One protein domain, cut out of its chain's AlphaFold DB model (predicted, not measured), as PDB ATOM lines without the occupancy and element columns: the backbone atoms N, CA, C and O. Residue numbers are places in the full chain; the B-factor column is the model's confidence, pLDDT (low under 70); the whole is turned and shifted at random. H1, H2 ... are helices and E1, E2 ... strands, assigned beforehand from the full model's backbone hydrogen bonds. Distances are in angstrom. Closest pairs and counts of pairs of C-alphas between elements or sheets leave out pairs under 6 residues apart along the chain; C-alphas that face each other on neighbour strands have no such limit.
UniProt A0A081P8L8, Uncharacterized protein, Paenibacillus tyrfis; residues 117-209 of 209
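This is residues 117 to 209 of the 209 residues of an uncharacterized protein of Paenibacillus tyrfis (UniProt A0A081P8L8). A twisted sheet of four strands has one helix, H1, slanting over one face and its other face bare, while a second helix, H2, is set well away from this body at the end of a link. H1 covers the E2, E3 and E4 part of the sheet and leaves E1 nearly uncovered; residues 195 to 209, mostly H2, stick out and stand free. The printed part has 93 residues with two named helices and four named strands, in the order H1 E1 E2 E3 E4 H2; the sheet runs E1 - E2 - E3 - E4, all antiparallel, and the class is mixed, helices and strands. The whole is loose, with a radius of gyration of the C-alphas of 17.8 A, and elongated, spanning 58 by 33 by 21 A.

H1, residues 123 to 134, is on the sheet of E1, residues 144 to 150, E2, residues 155 to 161, E3, residues 167 to 171, and E4, residues 176 to 181. These are two layers, a helix on one face of a sheet, and the strands form a meander, each the antiparallel neighbour of the one before. The height of H1 over the sheet is 8.4 A. H1 lies over E4 and only just over E2 and E3, with 3 of its C-alphas falling on each of these two. It runs slantwise to the strands, at 54 degrees to E4 on the local plane. The closest C-alphas of H1 and E3 are those of Ala 127 and Val 168, 5.7 A apart; for H1 and E4 they are those of Ala 130 and Ala 177, 6.3 A apart. In the hairpin E1 and E2, N 146 and O 159 are within hydrogen-bond range at 2.8 A. In the hairpin E2 and E3, N 158 and O 170 are 2.8 A apart, and in the hairpin E3 and E4, N 169 and O 179 are 2.8 A apart, both within hydrogen-bond range. H2, residues 191 to 205, is not on the sheet and is apart from H1. In H1 and H2 every O i to N i+4 pair is within hydrogen-bond range.

H1 begins at C-alpha 123 (44.089, -45.482, -2.105) and is 17.2 A long. E1 measures 19.7 A, E2 18.3 A, E3 13.3 A and E4 14.9 A, the last ending at C-alpha 181 (46.559, -29.203, -2.833). H2 is 21.0 A long and ends at C-alpha 205 (50.133, -1.504, -8.763).

The C-alphas of Gly 118 and Asp 209, the two farthest apart, are 60.8 A from each other. Without residues 195 to 209 the body spans 44 by 27 by 21 A. The printed part has no cut, and no link is long. Mean pLDDT of the printed part is 91.1; residues 207 to 209 are under 70.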
ATOM      1  N   THR A 117      44.191 -51.348  -9.020       95.12
ATOM      2  CA  THR A 117      43.404 -52.540  -8.685       95.12
ATOM      3  C   THR A 117      44.061 -53.344  -7.558       95.12
ATOM      4  O   THR A 117      45.149 -53.011  -7.078       95.12
ATOM      5  N   GLY A 118      43.400 -54.407  -7.088       94.69
ATOM      6  CA  GLY A 118      43.963 -55.308  -6.080       94.69
ATOM      7  C   GLY A 118      44.356 -54.576  -4.793       94.69
ATOM      8  O   GLY A 118      43.555 -53.837  -4.221       94.69
ATOM      9  N   LYS A 119      45.610 -54.747  -4.347       93.88
ATOM     10  CA  LYS A 119      46.124 -54.108  -3.120       93.88
ATOM     11  C   LYS A 119      46.139 -52.572  -3.178       93.88
ATOM     12  O   LYS A 119      46.195 -51.945  -2.120       93.88
ATOM     13  N   TYR A 120      46.099 -51.973  -4.372       97.25
ATOM     14  CA  TYR A 120      46.166 -50.517  -4.560       97.25
ATOM     15  C   TYR A 120      44.795 -49.844  -4.718       97.25
ATOM     16  O   TYR A 120      44.703 -48.626  -4.591       97.25
ATOM     17  N   ALA A 121      43.715 -50.614  -4.888       96.81
ATOM     18  CA  ALA A 121      42.365 -50.078  -5.098       96.81
ATOM     19  C   ALA A 121      41.844 -49.200  -3.947       96.81
ATOM     20  O   ALA A 121      40.982 -48.352  -4.148       96.81
ATOM     21  N   LYS A 122      42.380 -49.380  -2.736       97.44
ATOM     22  CA  LYS A 122      41.964 -48.636  -1.538       97.44
ATOM     23  C   LYS A 122      42.427 -47.175  -1.496       97.44
ATOM     24  O   LYS A 122      41.842 -46.402  -0.747       97.44
ATOM     25  N   TYR A 123      43.458 -46.798  -2.254       98.38
ATOM     26  CA  TYR A 123      44.089 -45.482  -2.105       98.38
ATOM     27  C   TYR A 123      43.333 -44.363  -2.836       98.38
ATOM     28  O   TYR A 123      43.269 -43.247  -2.326       98.38
ATOM     29  N   LEU A 124      42.713 -44.659  -3.987       97.62
ATOM     30  CA  LEU A 124      41.928 -43.668  -4.733       97.62
ATOM     31  C   LEU A 124      40.710 -43.170  -3.925       97.62
ATOM     32  O   LEU A 124      40.580 -41.957  -3.772       97.62
ATOM     33  N   PRO A 125      39.882 -44.040  -3.307       97.44
ATOM     34  CA  PRO A 125      38.799 -43.584  -2.434       97.44
ATOM     35  C   PRO A 125      39.274 -42.718  -1.260       97.44
ATOM     36  O   PRO A 125      38.586 -41.771  -0.885       97.44
ATOM     37  N   THR A 126      40.451 -43.002  -0.688       98.19
ATOM     38  CA  THR A 126      41.047 -42.160   0.365       98.19
ATOM     39  C   THR A 126      41.355 -40.758  -0.156       98.19
ATOM     40  O   THR A 126      41.047 -39.771   0.512       98.19
ATOM     41  N   ALA A 127      41.930 -40.656  -1.357       97.62
ATOM     42  CA  ALA A 127      42.210 -39.369  -1.981       97.62
ATOM     43  C   ALA A 127      40.921 -38.584  -2.277       97.62
ATOM     44  O   ALA A 127      40.823 -37.408  -1.931       97.62
ATOM     45  N   GLU A 128      39.907 -39.239  -2.846       96.19
ATOM     46  CA  GLU A 128      38.596 -38.633  -3.118       96.19
ATOM     47  C   GLU A 128      37.896 -38.159  -1.836       96.19
ATOM     48  O   GLU A 128      37.314 -37.073  -1.807       96.19
ATOM     49  N   ALA A 129      37.970 -38.943  -0.756       96.19
ATOM     50  CA  ALA A 129      37.407 -38.572   0.538       96.19
ATOM     51  C   ALA A 129      38.095 -37.333   1.128       96.19
ATOM     52  O   ALA A 129      37.412 -36.436   1.623       96.19
ATOM     53  N   ALA A 130      39.425 -37.246   1.026       96.44
ATOM     54  CA  ALA A 130      40.187 -36.095   1.506       96.44
ATOM     55  C   ALA A 130      39.825 -34.803   0.760       96.44
ATOM     56  O   ALA A 130      39.697 -33.746   1.380       96.44
ATOM     57  N   VAL A 131      39.592 -34.890  -0.554       94.62
ATOM     58  CA  VAL A 131      39.083 -33.759  -1.339       94.62
ATOM     59  C   VAL A 131      37.717 -33.312  -0.823       94.62
ATOM     60  O   VAL A 131      37.551 -32.138  -0.499       94.62
ATOM     61  N   ARG A 132      36.753 -34.234  -0.695       91.94
ATOM     62  CA  ARG A 132      35.387 -33.904  -0.245       91.94
ATOM     63  C   ARG A 132      35.361 -33.316   1.163       91.94
ATOM     64  O   ARG A 132      34.544 -32.446   1.439       91.94
ATOM     65  N   GLN A 133      36.252 -33.770   2.043       91.31
ATOM     66  CA  GLN A 133      36.364 -33.242   3.401       91.31
ATOM     67  C   GLN A 133      36.823 -31.776   3.424       91.31
ATOM     68  O   GLN A 133      36.395 -31.019   4.291       91.31
ATOM     69  N   LEU A 134      37.698 -31.375   2.498       88.00
ATOM     70  CA  LEU A 134      38.230 -30.010   2.428       88.00
ATOM     71  C   LEU A 134      37.382 -29.073   1.570       88.00
ATOM     72  O   LEU A 134      37.335 -27.871   1.825       88.00
ATOM     73  N   TYR A 135      36.748 -29.605   0.532       84.88
ATOM     74  CA  TYR A 135      35.925 -28.850  -0.398       84.88
ATOM     75  C   TYR A 135      34.803 -29.764  -0.898       84.88
ATOM     76  O   TYR A 135      34.959 -30.501  -1.866       84.88
ATOM     77  N   GLU A 136      33.659 -29.730  -0.213       81.12
ATOM     78  CA  GLU A 136      32.525 -30.635  -0.470       81.12
ATOM     79  C   GLU A 136      32.031 -30.571  -1.925       81.12
ATOM     80  O   GLU A 136      31.676 -31.592  -2.512       81.12
ATOM     81  N   ASN A 137      32.093 -29.383  -2.534       79.50
ATOM     82  CA  ASN A 137      31.680 -29.130  -3.917       79.50
ATOM     83  C   ASN A 137      32.816 -29.295  -4.944       79.50
ATOM     84  O   ASN A 137      32.666 -28.894  -6.101       79.50
ATOM     85  N   ALA A 138      33.957 -29.851  -4.536       79.81
ATOM     86  CA  ALA A 138      35.072 -30.113  -5.429       79.81
ATOM     87  C   ALA A 138      34.681 -31.096  -6.538       79.81
ATOM     88  O   ALA A 138      34.406 -32.267  -6.281       79.81
ATOM     89  N   ASP A 139      34.756 -30.647  -7.790       82.19
ATOM     90  CA  ASP A 139      34.733 -31.529  -8.962       82.19
ATOM     91  C   ASP A 139      36.171 -31.863  -9.382       82.19
ATOM     92  O   ASP A 139      36.640 -31.477 -10.453       82.19
ATOM     93  N   VAL A 140      36.908 -32.519  -8.483       88.19
ATOM     94  CA  VAL A 140      38.272 -32.987  -8.759       88.19
ATOM     95  C   VAL A 140      38.183 -34.366  -9.389       88.19
ATOM     96  O   VAL A 140      37.734 -35.328  -8.766       88.19
ATOM     97  N   LYS A 141      38.646 -34.459 -10.633       92.12
ATOM     98  CA  LYS A 141      38.768 -35.711 -11.372       92.12
ATOM     99  C   LYS A 141      40.247 -36.040 -11.509       92.12
ATOM    100  O   LYS A 141      40.925 -35.478 -12.364       92.12
ATOM    101  N   PHE A 142      40.747 -36.915 -10.641       96.06
ATOM    102  CA  PHE A 142      42.108 -37.423 -10.780       96.06
ATOM    103  C   PHE A 142      42.266 -38.130 -12.127       96.06
ATOM    104  O   PHE A 142      41.324 -38.732 -12.640       96.06
ATOM    105  N   GLU A 143      43.466 -38.066 -12.684       95.00
ATOM    106  CA  GLU A 143      43.783 -38.699 -13.967       95.00
ATOM    107  C   GLU A 143      44.900 -39.723 -13.827       95.00
ATOM    108  O   GLU A 143      44.896 -40.749 -14.504       95.00
ATOM    109  N   LYS A 144      45.846 -39.467 -12.920       94.25
ATOM    110  CA  LYS A 144      47.027 -40.305 -12.731       94.25
ATOM    111  C   LYS A 144      47.257 -40.599 -11.264       94.25
ATOM    112  O   LYS A 144      47.026 -39.743 -10.403       94.25
ATOM    113  N   ALA A 145      47.771 -41.793 -11.014       97.69
ATOM    114  CA  ALA A 145      48.333 -42.181  -9.738       97.69
ATOM    115  C   ALA A 145      49.841 -42.398  -9.898       97.69
ATOM    116  O   ALA A 145      50.302 -43.068 -10.818       97.69
ATOM    117  N   HIS A 146      50.622 -41.839  -8.989       97.56
ATOM    118  CA  HIS A 146      52.066 -42.017  -8.928       97.56
ATOM    119  C   HIS A 146      52.414 -42.606  -7.572       97.56
ATOM    120  O   HIS A 146      51.991 -42.091  -6.546       97.56
ATOM    121  N   PHE A 147      53.146 -43.711  -7.563       98.19
ATOM    122  CA  PHE A 147      53.673 -44.310  -6.348       98.19
ATOM    123  C   PHE A 147      55.123 -43.891  -6.165       98.19
ATOM    124  O   PHE A 147      55.929 -44.057  -7.087       98.19
ATOM    125  N   PHE A 148      55.462 -43.437  -4.964       98.00
ATOM    126  CA  PHE A 148      56.827 -43.119  -4.586       98.00
ATOM    127  C   PHE A 148      57.204 -43.777  -3.265       98.00
ATOM    128  O   PHE A 148      56.537 -43.610  -2.247       98.00
ATOM    129  N   ARG A 149      58.326 -44.494  -3.275       97.69
ATOM    130  CA  ARG A 149      58.998 -44.986  -2.076       97.69
ATOM    131  C   ARG A 149      60.403 -44.418  -2.021       97.69
ATOM    132  O   ARG A 149      61.141 -44.507  -3.001       97.69
ATOM    133  N   ASP A 150      60.782 -43.957  -0.840       95.62
ATOM    134  CA  ASP A 150      62.124 -43.509  -0.499       95.62
ATOM    135  C   ASP A 150      62.571 -44.215   0.783       95.62
ATOM    136  O   ASP A 150      61.994 -44.024   1.855       95.62
ATOM    137  N   GLU A 151      63.576 -45.077   0.662       93.00
ATOM    138  CA  GLU A 151      64.120 -45.833   1.789       93.00
ATOM    139  C   GLU A 151      64.917 -44.940   2.744       93.00
ATOM    140  O   GLU A 151      64.898 -45.160   3.953       93.00
ATOM    141  N   THR A 152      65.587 -43.912   2.219       86.00
ATOM    142  CA  THR A 152      66.379 -42.969   3.018       86.00
ATOM    143  C   THR A 152      65.511 -42.108   3.928       86.00
ATOM    144  O   THR A 152      65.901 -41.837   5.062       86.00
ATOM    145  N   LEU A 153      64.328 -41.711   3.460       88.31
ATOM    146  CA  LEU A 153      63.365 -40.934   4.245       88.31
ATOM    147  C   LEU A 153      62.332 -41.810   4.966       88.31
ATOM    148  O   LEU A 153      61.557 -41.302   5.776       88.31
ATOM    149  N   GLY A 154      62.293 -43.112   4.673       91.56
ATOM    150  CA  GLY A 154      61.266 -44.020   5.182       91.56
ATOM    151  C   GLY A 154      59.857 -43.665   4.698       91.56
ATOM    152  O   GLY A 154      58.877 -44.005   5.362       91.56
ATOM    153  N   THR A 155      59.740 -42.961   3.568       92.12
ATOM    154  CA  THR A 155      58.457 -42.505   3.026       92.12
ATOM    155  C   THR A 155      57.951 -43.445   1.949       92.12
ATOM    156  O   THR A 155      58.713 -43.982   1.142       92.12
ATOM    157  N   ASN A 156      56.638 -43.629   1.927       95.75
ATOM    158  CA  ASN A 156      55.963 -44.453   0.945       95.75
ATOM    159  C   ASN A 156      54.559 -43.895   0.714       95.75
ATOM    160  O   ASN A 156      53.718 -43.967   1.614       95.75
ATOM    161  N   ASP A 157      54.306 -43.327  -0.457       97.44
ATOM    162  CA  ASP A 157      53.071 -42.612  -0.737       97.44
ATOM    163  C   ASP A 157      52.560 -42.800  -2.168       97.44
ATOM    164  O   ASP A 157      53.279 -43.183  -3.092       97.44
ATOM    165  N   PHE A 158      51.258 -42.566  -2.312       98.31
ATOM    166  CA  PHE A 158      50.586 -42.402  -3.589       98.31
ATOM    167  C   PHE A 158      50.210 -40.939  -3.786       98.31
ATOM    168  O   PHE A 158      49.542 -40.343  -2.942       98.31
ATOM    169  N   HIS A 159      50.567 -40.386  -4.934       97.69
ATOM    170  CA  HIS A 159      50.085 -39.110  -5.431       97.69
ATOM    171  C   HIS A 159      48.984 -39.329  -6.450       97.69
ATOM    172  O   HIS A 159      49.219 -39.904  -7.509       97.69
ATOM    173  N   PHE A 160      47.801 -38.812  -6.161       98.19
ATOM    174  CA  PHE A 160      46.719 -38.701  -7.128       98.19
ATOM    175  C   PHE A 160      46.709 -37.279  -7.647       98.19
ATOM    176  O   PHE A 160      46.632 -36.346  -6.850       98.19
ATOM    177  N   SER A 161      46.830 -37.109  -8.958       96.31
ATOM    178  CA  SER A 161      46.967 -35.789  -9.570       96.31
ATOM    179  C   SER A 161      46.020 -35.594 -10.743       96.31
ATOM    180  O   SER A 161      45.585 -36.548 -11.398       96.31
ATOM    181  N   THR A 162      45.691 -34.334 -10.969       93.81
ATOM    182  CA  THR A 162      44.953 -33.830 -12.124       93.81
ATOM    183  C   THR A 162      45.919 -33.145 -13.099       93.81
ATOM    184  O   THR A 162      47.045 -32.784 -12.737       93.81
ATOM    185  N   ASN A 163      45.479 -32.884 -14.332       88.38
ATOM    186  CA  ASN A 163      46.289 -32.127 -15.296       88.38
ATOM    187  C   ASN A 163      46.522 -30.660 -14.897       88.38
ATOM    188  O   ASN A 163      47.531 -30.069 -15.278       88.38
ATOM    189  N   ASP A 164      45.623 -30.065 -14.108       87.56
ATOM    190  CA  ASP A 164      45.739 -28.688 -13.612       87.56
ATOM    191  C   ASP A 164      46.565 -28.573 -12.316       87.56
ATOM    192  O   ASP A 164      46.549 -27.538 -11.650       87.56
ATOM    193  N   ARG A 165      47.377 -29.597 -12.009       86.25
ATOM    194  CA  ARG A 165      48.345 -29.632 -10.896       86.25
ATOM    195  C   ARG A 165      47.708 -29.649  -9.506       86.25
ATOM    196  O   ARG A 165      48.386 -29.337  -8.528       86.25
ATOM    197  N   GLN A 166      46.437 -30.024  -9.399       93.06
ATOM    198  CA  GLN A 166      45.835 -30.379  -8.117       93.06
ATOM    199  C   GLN A 166      46.283 -31.788  -7.736       93.06
ATOM    200  O   GLN A 166      46.470 -32.646  -8.606       93.06
ATOM    201  N   PHE A 167      46.485 -32.040  -6.445       95.75
ATOM    202  CA  PHE A 167      46.893 -33.365  -6.004       95.75
ATOM    203  C   PHE A 167      46.485 -33.695  -4.573       95.75
ATOM    204  O   PHE A 167      46.282 -32.822  -3.728       95.75
ATOM    205  N   VAL A 168      46.446 -34.995  -4.299       97.81
ATOM    206  CA  VAL A 168      46.392 -35.554  -2.949       97.81
ATOM    207  C   VAL A 168      47.514 -36.570  -2.787       97.81
ATOM    208  O   VAL A 168      47.704 -37.431  -3.647       97.81
ATOM    209  N   ARG A 169      48.249 -36.473  -1.677       98.00
ATOM    210  CA  ARG A 169      49.215 -37.481  -1.232       98.00
ATOM    211  C   ARG A 169      48.556 -38.374  -0.188       98.00
ATOM    212  O   ARG A 169      47.992 -37.872   0.783       98.00
ATOM    213  N   VAL A 170      48.656 -39.683  -0.379       98.62
ATOM    214  CA  VAL A 170      48.145 -40.713   0.529       98.62
ATOM    215  C   VAL A 170      49.308 -41.571   1.008       98.62
ATOM    216  O   VAL A 170      50.016 -42.157   0.195       98.62
ATOM    217  N   ASP A 171      49.493 -41.677   2.321       98.00
ATOM    218  CA  ASP A 171      50.475 -42.580   2.924       98.00
ATOM    219  C   ASP A 171      50.106 -44.038   2.615       98.00
ATOM    220  O   ASP A 171      49.000 -44.502   2.912       98.00
ATOM    221  N   ALA A 172      51.029 -44.784   2.013       96.12
ATOM    222  CA  ALA A 172      50.761 -46.139   1.555       96.12
ATOM    223  C   ALA A 172      50.662 -47.159   2.707       96.12
ATOM    224  O   ALA A 172      50.040 -48.214   2.532       96.12
ATOM    225  N   VAL A 173      51.248 -46.869   3.873       94.06
ATOM    226  CA  VAL A 173      51.231 -47.742   5.057       94.06
ATOM    227  C   VAL A 173      49.924 -47.561   5.822       94.06
ATOM    228  O   VAL A 173      49.224 -48.540   6.087       94.06
ATOM    229  N   LYS A 174      49.577 -46.313   6.142       96.31
ATOM    230  CA  LYS A 174      48.404 -45.954   6.950       96.31
ATOM    231  C   LYS A 174      47.123 -45.842   6.133       96.31
ATOM    232  O   LYS A 174      46.043 -45.995   6.689       96.31
ATOM    233  N   ASN A 175      47.236 -45.646   4.816       97.81
ATOM    234  CA  ASN A 175      46.115 -45.304   3.939       97.81
ATOM    235  C   ASN A 175      45.384 -44.036   4.417       97.81
ATOM    236  O   ASN A 175      44.161 -44.011   4.521       97.81
ATOM    237  N   GLU A 176      46.158 -42.996   4.719       97.56
ATOM    238  CA  GLU A 176      45.674 -41.700   5.201       97.56
ATOM    239  C   GLU A 176      46.175 -40.591   4.274       97.56
ATOM    240  O   GLU A 176      47.315 -40.640   3.805       97.56
ATOM    241  N   ALA A 177      45.340 -39.587   4.007       97.50
ATOM    242  CA  ALA A 177      45.778 -38.417   3.259       97.50
ATOM    243  C   ALA A 177      46.737 -37.574   4.112       97.50
ATOM    244  O   ALA A 177      46.412 -37.196   5.236       97.50
ATOM    245  N   THR A 178      47.916 -37.276   3.573       96.44
ATOM    246  CA  THR A 178      48.974 -36.520   4.264       96.44
ATOM    247  C   THR A 178      49.185 -35.130   3.684       96.44
ATOM    248  O   THR A 178      49.699 -34.252   4.373       96.44
ATOM    249  N   ALA A 179      48.769 -34.905   2.438       95.81
ATOM    250  CA  ALA A 179      48.773 -33.590   1.818       95.81
ATOM    251  C   ALA A 179      47.641 -33.475   0.801       95.81
ATOM    252  O   ALA A 179      47.357 -34.424   0.071       95.81
ATOM    253  N   VAL A 180      47.031 -32.295   0.730       95.44
ATOM    254  CA  VAL A 180      46.006 -31.960  -0.257       95.44
ATOM    255  C   VAL A 180      46.306 -30.572  -0.803       95.44
ATOM    256  O   VAL A 180      46.479 -29.624  -0.039       95.44
ATOM    257  N   PHE A 181      46.374 -30.459  -2.124       93.62
ATOM    258  CA  PHE A 181      46.559 -29.203  -2.833       93.62
ATOM    259  C   PHE A 181      45.462 -29.068  -3.887       93.62
ATOM    260  O   PHE A 181      45.434 -29.818  -4.864       93.62
ATOM    261  N   LEU A 182      44.558 -28.116  -3.666       90.88
ATOM    262  CA  LEU A 182      43.396 -27.863  -4.512       90.88
ATOM    263  C   LEU A 182      43.411 -26.428  -5.023       90.88
ATOM    264  O   LEU A 182      43.810 -25.501  -4.316       90.88
ATOM    265  N   GLN A 183      42.929 -26.254  -6.247       86.69
ATOM    266  CA  GLN A 183      42.666 -24.945  -6.822       86.69
ATOM    267  C   GLN A 183      41.183 -24.635  -6.651       86.69
ATOM    268  O   GLN A 183      40.318 -25.261  -7.260       86.69
ATOM    269  N   TYR A 184      40.889 -23.654  -5.804       82.25
ATOM    270  CA  TYR A 184      39.524 -23.211  -5.555       82.25
ATOM    271  C   TYR A 184      39.077 -22.250  -6.654       82.25
ATOM    272  O   TYR A 184      39.825 -21.354  -7.060       82.25
ATOM    273  N   LYS A 185      37.831 -22.388  -7.115       82.00
ATOM    274  CA  LYS A 185      37.212 -21.349  -7.944       82.00
ATOM    275  C   LYS A 185      37.039 -20.103  -7.087       82.00
ATOM    276  O   LYS A 185      36.635 -20.197  -5.935       82.00
ATOM    277  N   LEU A 186      37.270 -18.927  -7.669       82.56
ATOM    278  CA  LEU A 186      37.169 -17.655  -6.944       82.56
ATOM    279  C   LEU A 186      35.807 -17.463  -6.255       82.56
ATOM    280  O   LEU A 186      35.751 -16.901  -5.170       82.56
ATOM    281  N   ALA A 187      34.726 -17.948  -6.877       85.19
ATOM    282  CA  ALA A 187      33.368 -17.876  -6.331       85.19
ATOM    283  C   ALA A 187      33.178 -18.675  -5.028       85.19
ATOM    284  O   ALA A 187      32.258 -18.378  -4.274       85.19
ATOM    285  N   ASP A 188      34.049 -19.653  -4.773       83.19
ATOM    286  CA  ASP A 188      34.000 -20.533  -3.605       83.19
ATOM    287  C   ASP A 188      35.011 -20.122  -2.519       83.19
ATOM    288  O   ASP A 188      35.095 -20.758  -1.469       83.19
ATOM    289  N   VAL A 189      35.791 -19.062  -2.758       85.56
ATOM    290  CA  VAL A 189      36.722 -18.482  -1.782       85.56
ATOM    291  C   VAL A 189      35.986 -17.449  -0.930       85.56
ATOM    292  O   VAL A 189      35.124 -16.726  -1.428       85.56
ATOM    293  N   ASP A 190      36.361 -17.341   0.349       88.31
ATOM    294  CA  ASP A 190      35.841 -16.319   1.261       88.31
ATOM    295  C   ASP A 190      35.889 -14.915   0.608       88.31
ATOM    296  O   ASP A 190      36.980 -14.418   0.288       88.31
ATOM    297  N   PRO A 191      34.733 -14.238   0.430       90.50
ATOM    298  CA  PRO A 191      34.671 -12.910  -0.172       90.50
ATOM    299  C   PRO A 191      35.566 -11.872   0.517       90.50
ATOM    300  O   PRO A 191      36.075 -10.959  -0.143       90.50
ATOM    301  N   GLN A 192      35.794 -11.994   1.829       94.00
ATOM    302  CA  GLN A 192      36.683 -11.106   2.572       94.00
ATOM    303  C   GLN A 192      38.150 -11.326   2.183       94.00
ATOM    304  O   GLN A 192      38.889 -10.350   2.013       94.00
ATOM    305  N   ALA A 193      38.567 -12.578   1.988       90.25
ATOM    306  CA  ALA A 193      39.905 -12.902   1.506       90.25
ATOM    307  C   ALA A 193      40.117 -12.367   0.080       90.25
ATOM    308  O   ALA A 193      41.125 -11.711  -0.189       90.25
ATOM    309  N   VAL A 194      39.125 -12.546  -0.801       92.31
ATOM    310  CA  VAL A 194      39.147 -12.005  -2.172       92.31
ATOM    311  C   VAL A 194      39.251 -10.479  -2.166       92.31
ATOM    312  O   VAL A 194      40.084  -9.906  -2.872       92.31
ATOM    313  N   SER A 195      38.446  -9.807  -1.342       92.88
ATOM    314  CA  SER A 195      38.479  -8.349  -1.195       92.88
ATOM    315  C   SER A 195      39.841  -7.858  -0.694       92.88
ATOM    316  O   SER A 195      40.410  -6.928  -1.266       92.88
ATOM    317  N   THR A 196      40.404  -8.520   0.322       93.75
ATOM    318  CA  THR A 196      41.713  -8.180   0.903       93.75
ATOM    319  C   THR A 196      42.836  -8.338  -0.121       93.75
ATOM    320  O   THR A 196      43.636  -7.420  -0.305       93.75
ATOM    321  N   ALA A 197      42.864  -9.457  -0.850       90.56
ATOM    322  CA  ALA A 197      43.833  -9.684  -1.920       90.56
ATOM    323  C   ALA A 197      43.700  -8.634  -3.037       90.56
ATOM    324  O   ALA A 197      44.699  -8.078  -3.496       90.56
ATOM    325  N   GLY A 198      42.467  -8.294  -3.423       91.50
ATOM    326  CA  GLY A 198      42.195  -7.244  -4.404       91.50
ATOM    327  C   GLY A 198      42.666  -5.856  -3.954       91.50
ATOM    328  O   GLY A 198      43.163  -5.085  -4.774       91.50
ATOM    329  N   GLN A 199      42.548  -5.527  -2.665       92.69
ATOM    330  CA  GLN A 199      43.075  -4.278  -2.106       92.69
ATOM    331  C   GLN A 199      44.607  -4.256  -2.112       92.69
ATOM    332  O   GLN A 199      45.190  -3.265  -2.548       92.69
ATOM    333  N   ALA A 200      45.252  -5.347  -1.691       91.81
ATOM    334  CA  ALA A 200      46.708  -5.469  -1.702       91.81
ATOM    335  C   ALA A 200      47.284  -5.324  -3.121       91.81
ATOM    336  O   ALA A 200      48.232  -4.566  -3.323       91.81
ATOM    337  N   LEU A 201      46.665  -5.964  -4.119       91.44
ATOM    338  CA  LEU A 201      47.090  -5.854  -5.516       91.44
ATOM    339  C   LEU A 201      47.028  -4.408  -6.026       91.44
ATOM    340  O   LEU A 201      47.962  -3.949  -6.675       91.44
ATOM    341  N   ARG A 202      45.965  -3.666  -5.683       91.88
ATOM    342  CA  ARG A 202      45.835  -2.244  -6.050       91.88
ATOM    343  C   ARG A 202      46.895  -1.358  -5.399       91.88
ATOM    344  O   ARG A 202      47.231  -0.323  -5.964       91.88
ATOM    345  N   LEU A 203      47.354  -1.703  -4.195       88.62
ATOM    346  CA  LEU A 203      48.414  -0.963  -3.506       88.62
ATOM    347  C   LEU A 203      49.770  -1.205  -4.166       88.62
ATOM    348  O   LEU A 203      50.517  -0.251  -4.347       88.62
ATOM    349  N   LEU A 204      50.047  -2.444  -4.577       85.25
ATOM    350  CA  LEU A 204      51.262  -2.786  -5.319       85.25
ATOM    351  C   LEU A 204      51.294  -2.098  -6.685       85.25
ATOM    352  O   LEU A 204      52.264  -1.427  -7.002       85.25
ATOM    353  N   SER A 205      50.198  -2.149  -7.446       80.75
ATOM    354  CA  SER A 205      50.133  -1.504  -8.763       80.75
ATOM    355  C   SER A 205      50.241   0.024  -8.715       80.75
ATOM    356  O   SER A 205      50.522   0.637  -9.729       80.75
ATOM    357  N   LYS A 206      49.969   0.646  -7.561       73.38
ATOM    358  CA  LYS A 206      50.130   2.094  -7.349       73.38
ATOM    359  C   LYS A 206      51.522   2.486  -6.853       73.38
ATOM    360  O   LYS A 206      51.793   3.674  -6.760       73.38
ATOM    361  N   ALA A 207      52.341   1.520  -6.444       61.62
ATOM    362  CA  ALA A 207      53.711   1.757  -5.998       61.62
ATOM    363  C   ALA A 207      54.722   1.706  -7.160       61.62
ATOM    364  O   ALA A 207      55.853   2.149  -6.980       61.62
ATOM    365  N   ASP A 208      54.303   1.184  -8.318       56.06
ATOM    366  CA  ASP A 208      55.089   1.104  -9.557       56.06
ATOM    367  C   ASP A 208      54.829   2.283 -10.530       56.06
ATOM    368  O   ASP A 208      55.452   2.336 -11.592       56.06
ATOM    369  N   ASP A 209      53.941   3.222 -10.164       48.28
ATOM    370  CA  ASP A 209      53.676   4.506 -10.850       48.28
ATOM    371  C   ASP A 209      54.359   5.675 -10.108       48.28
ATOM    372  O   ASP A 209      54.898   6.584 -10.786       48.28
TER     373      ASP A 209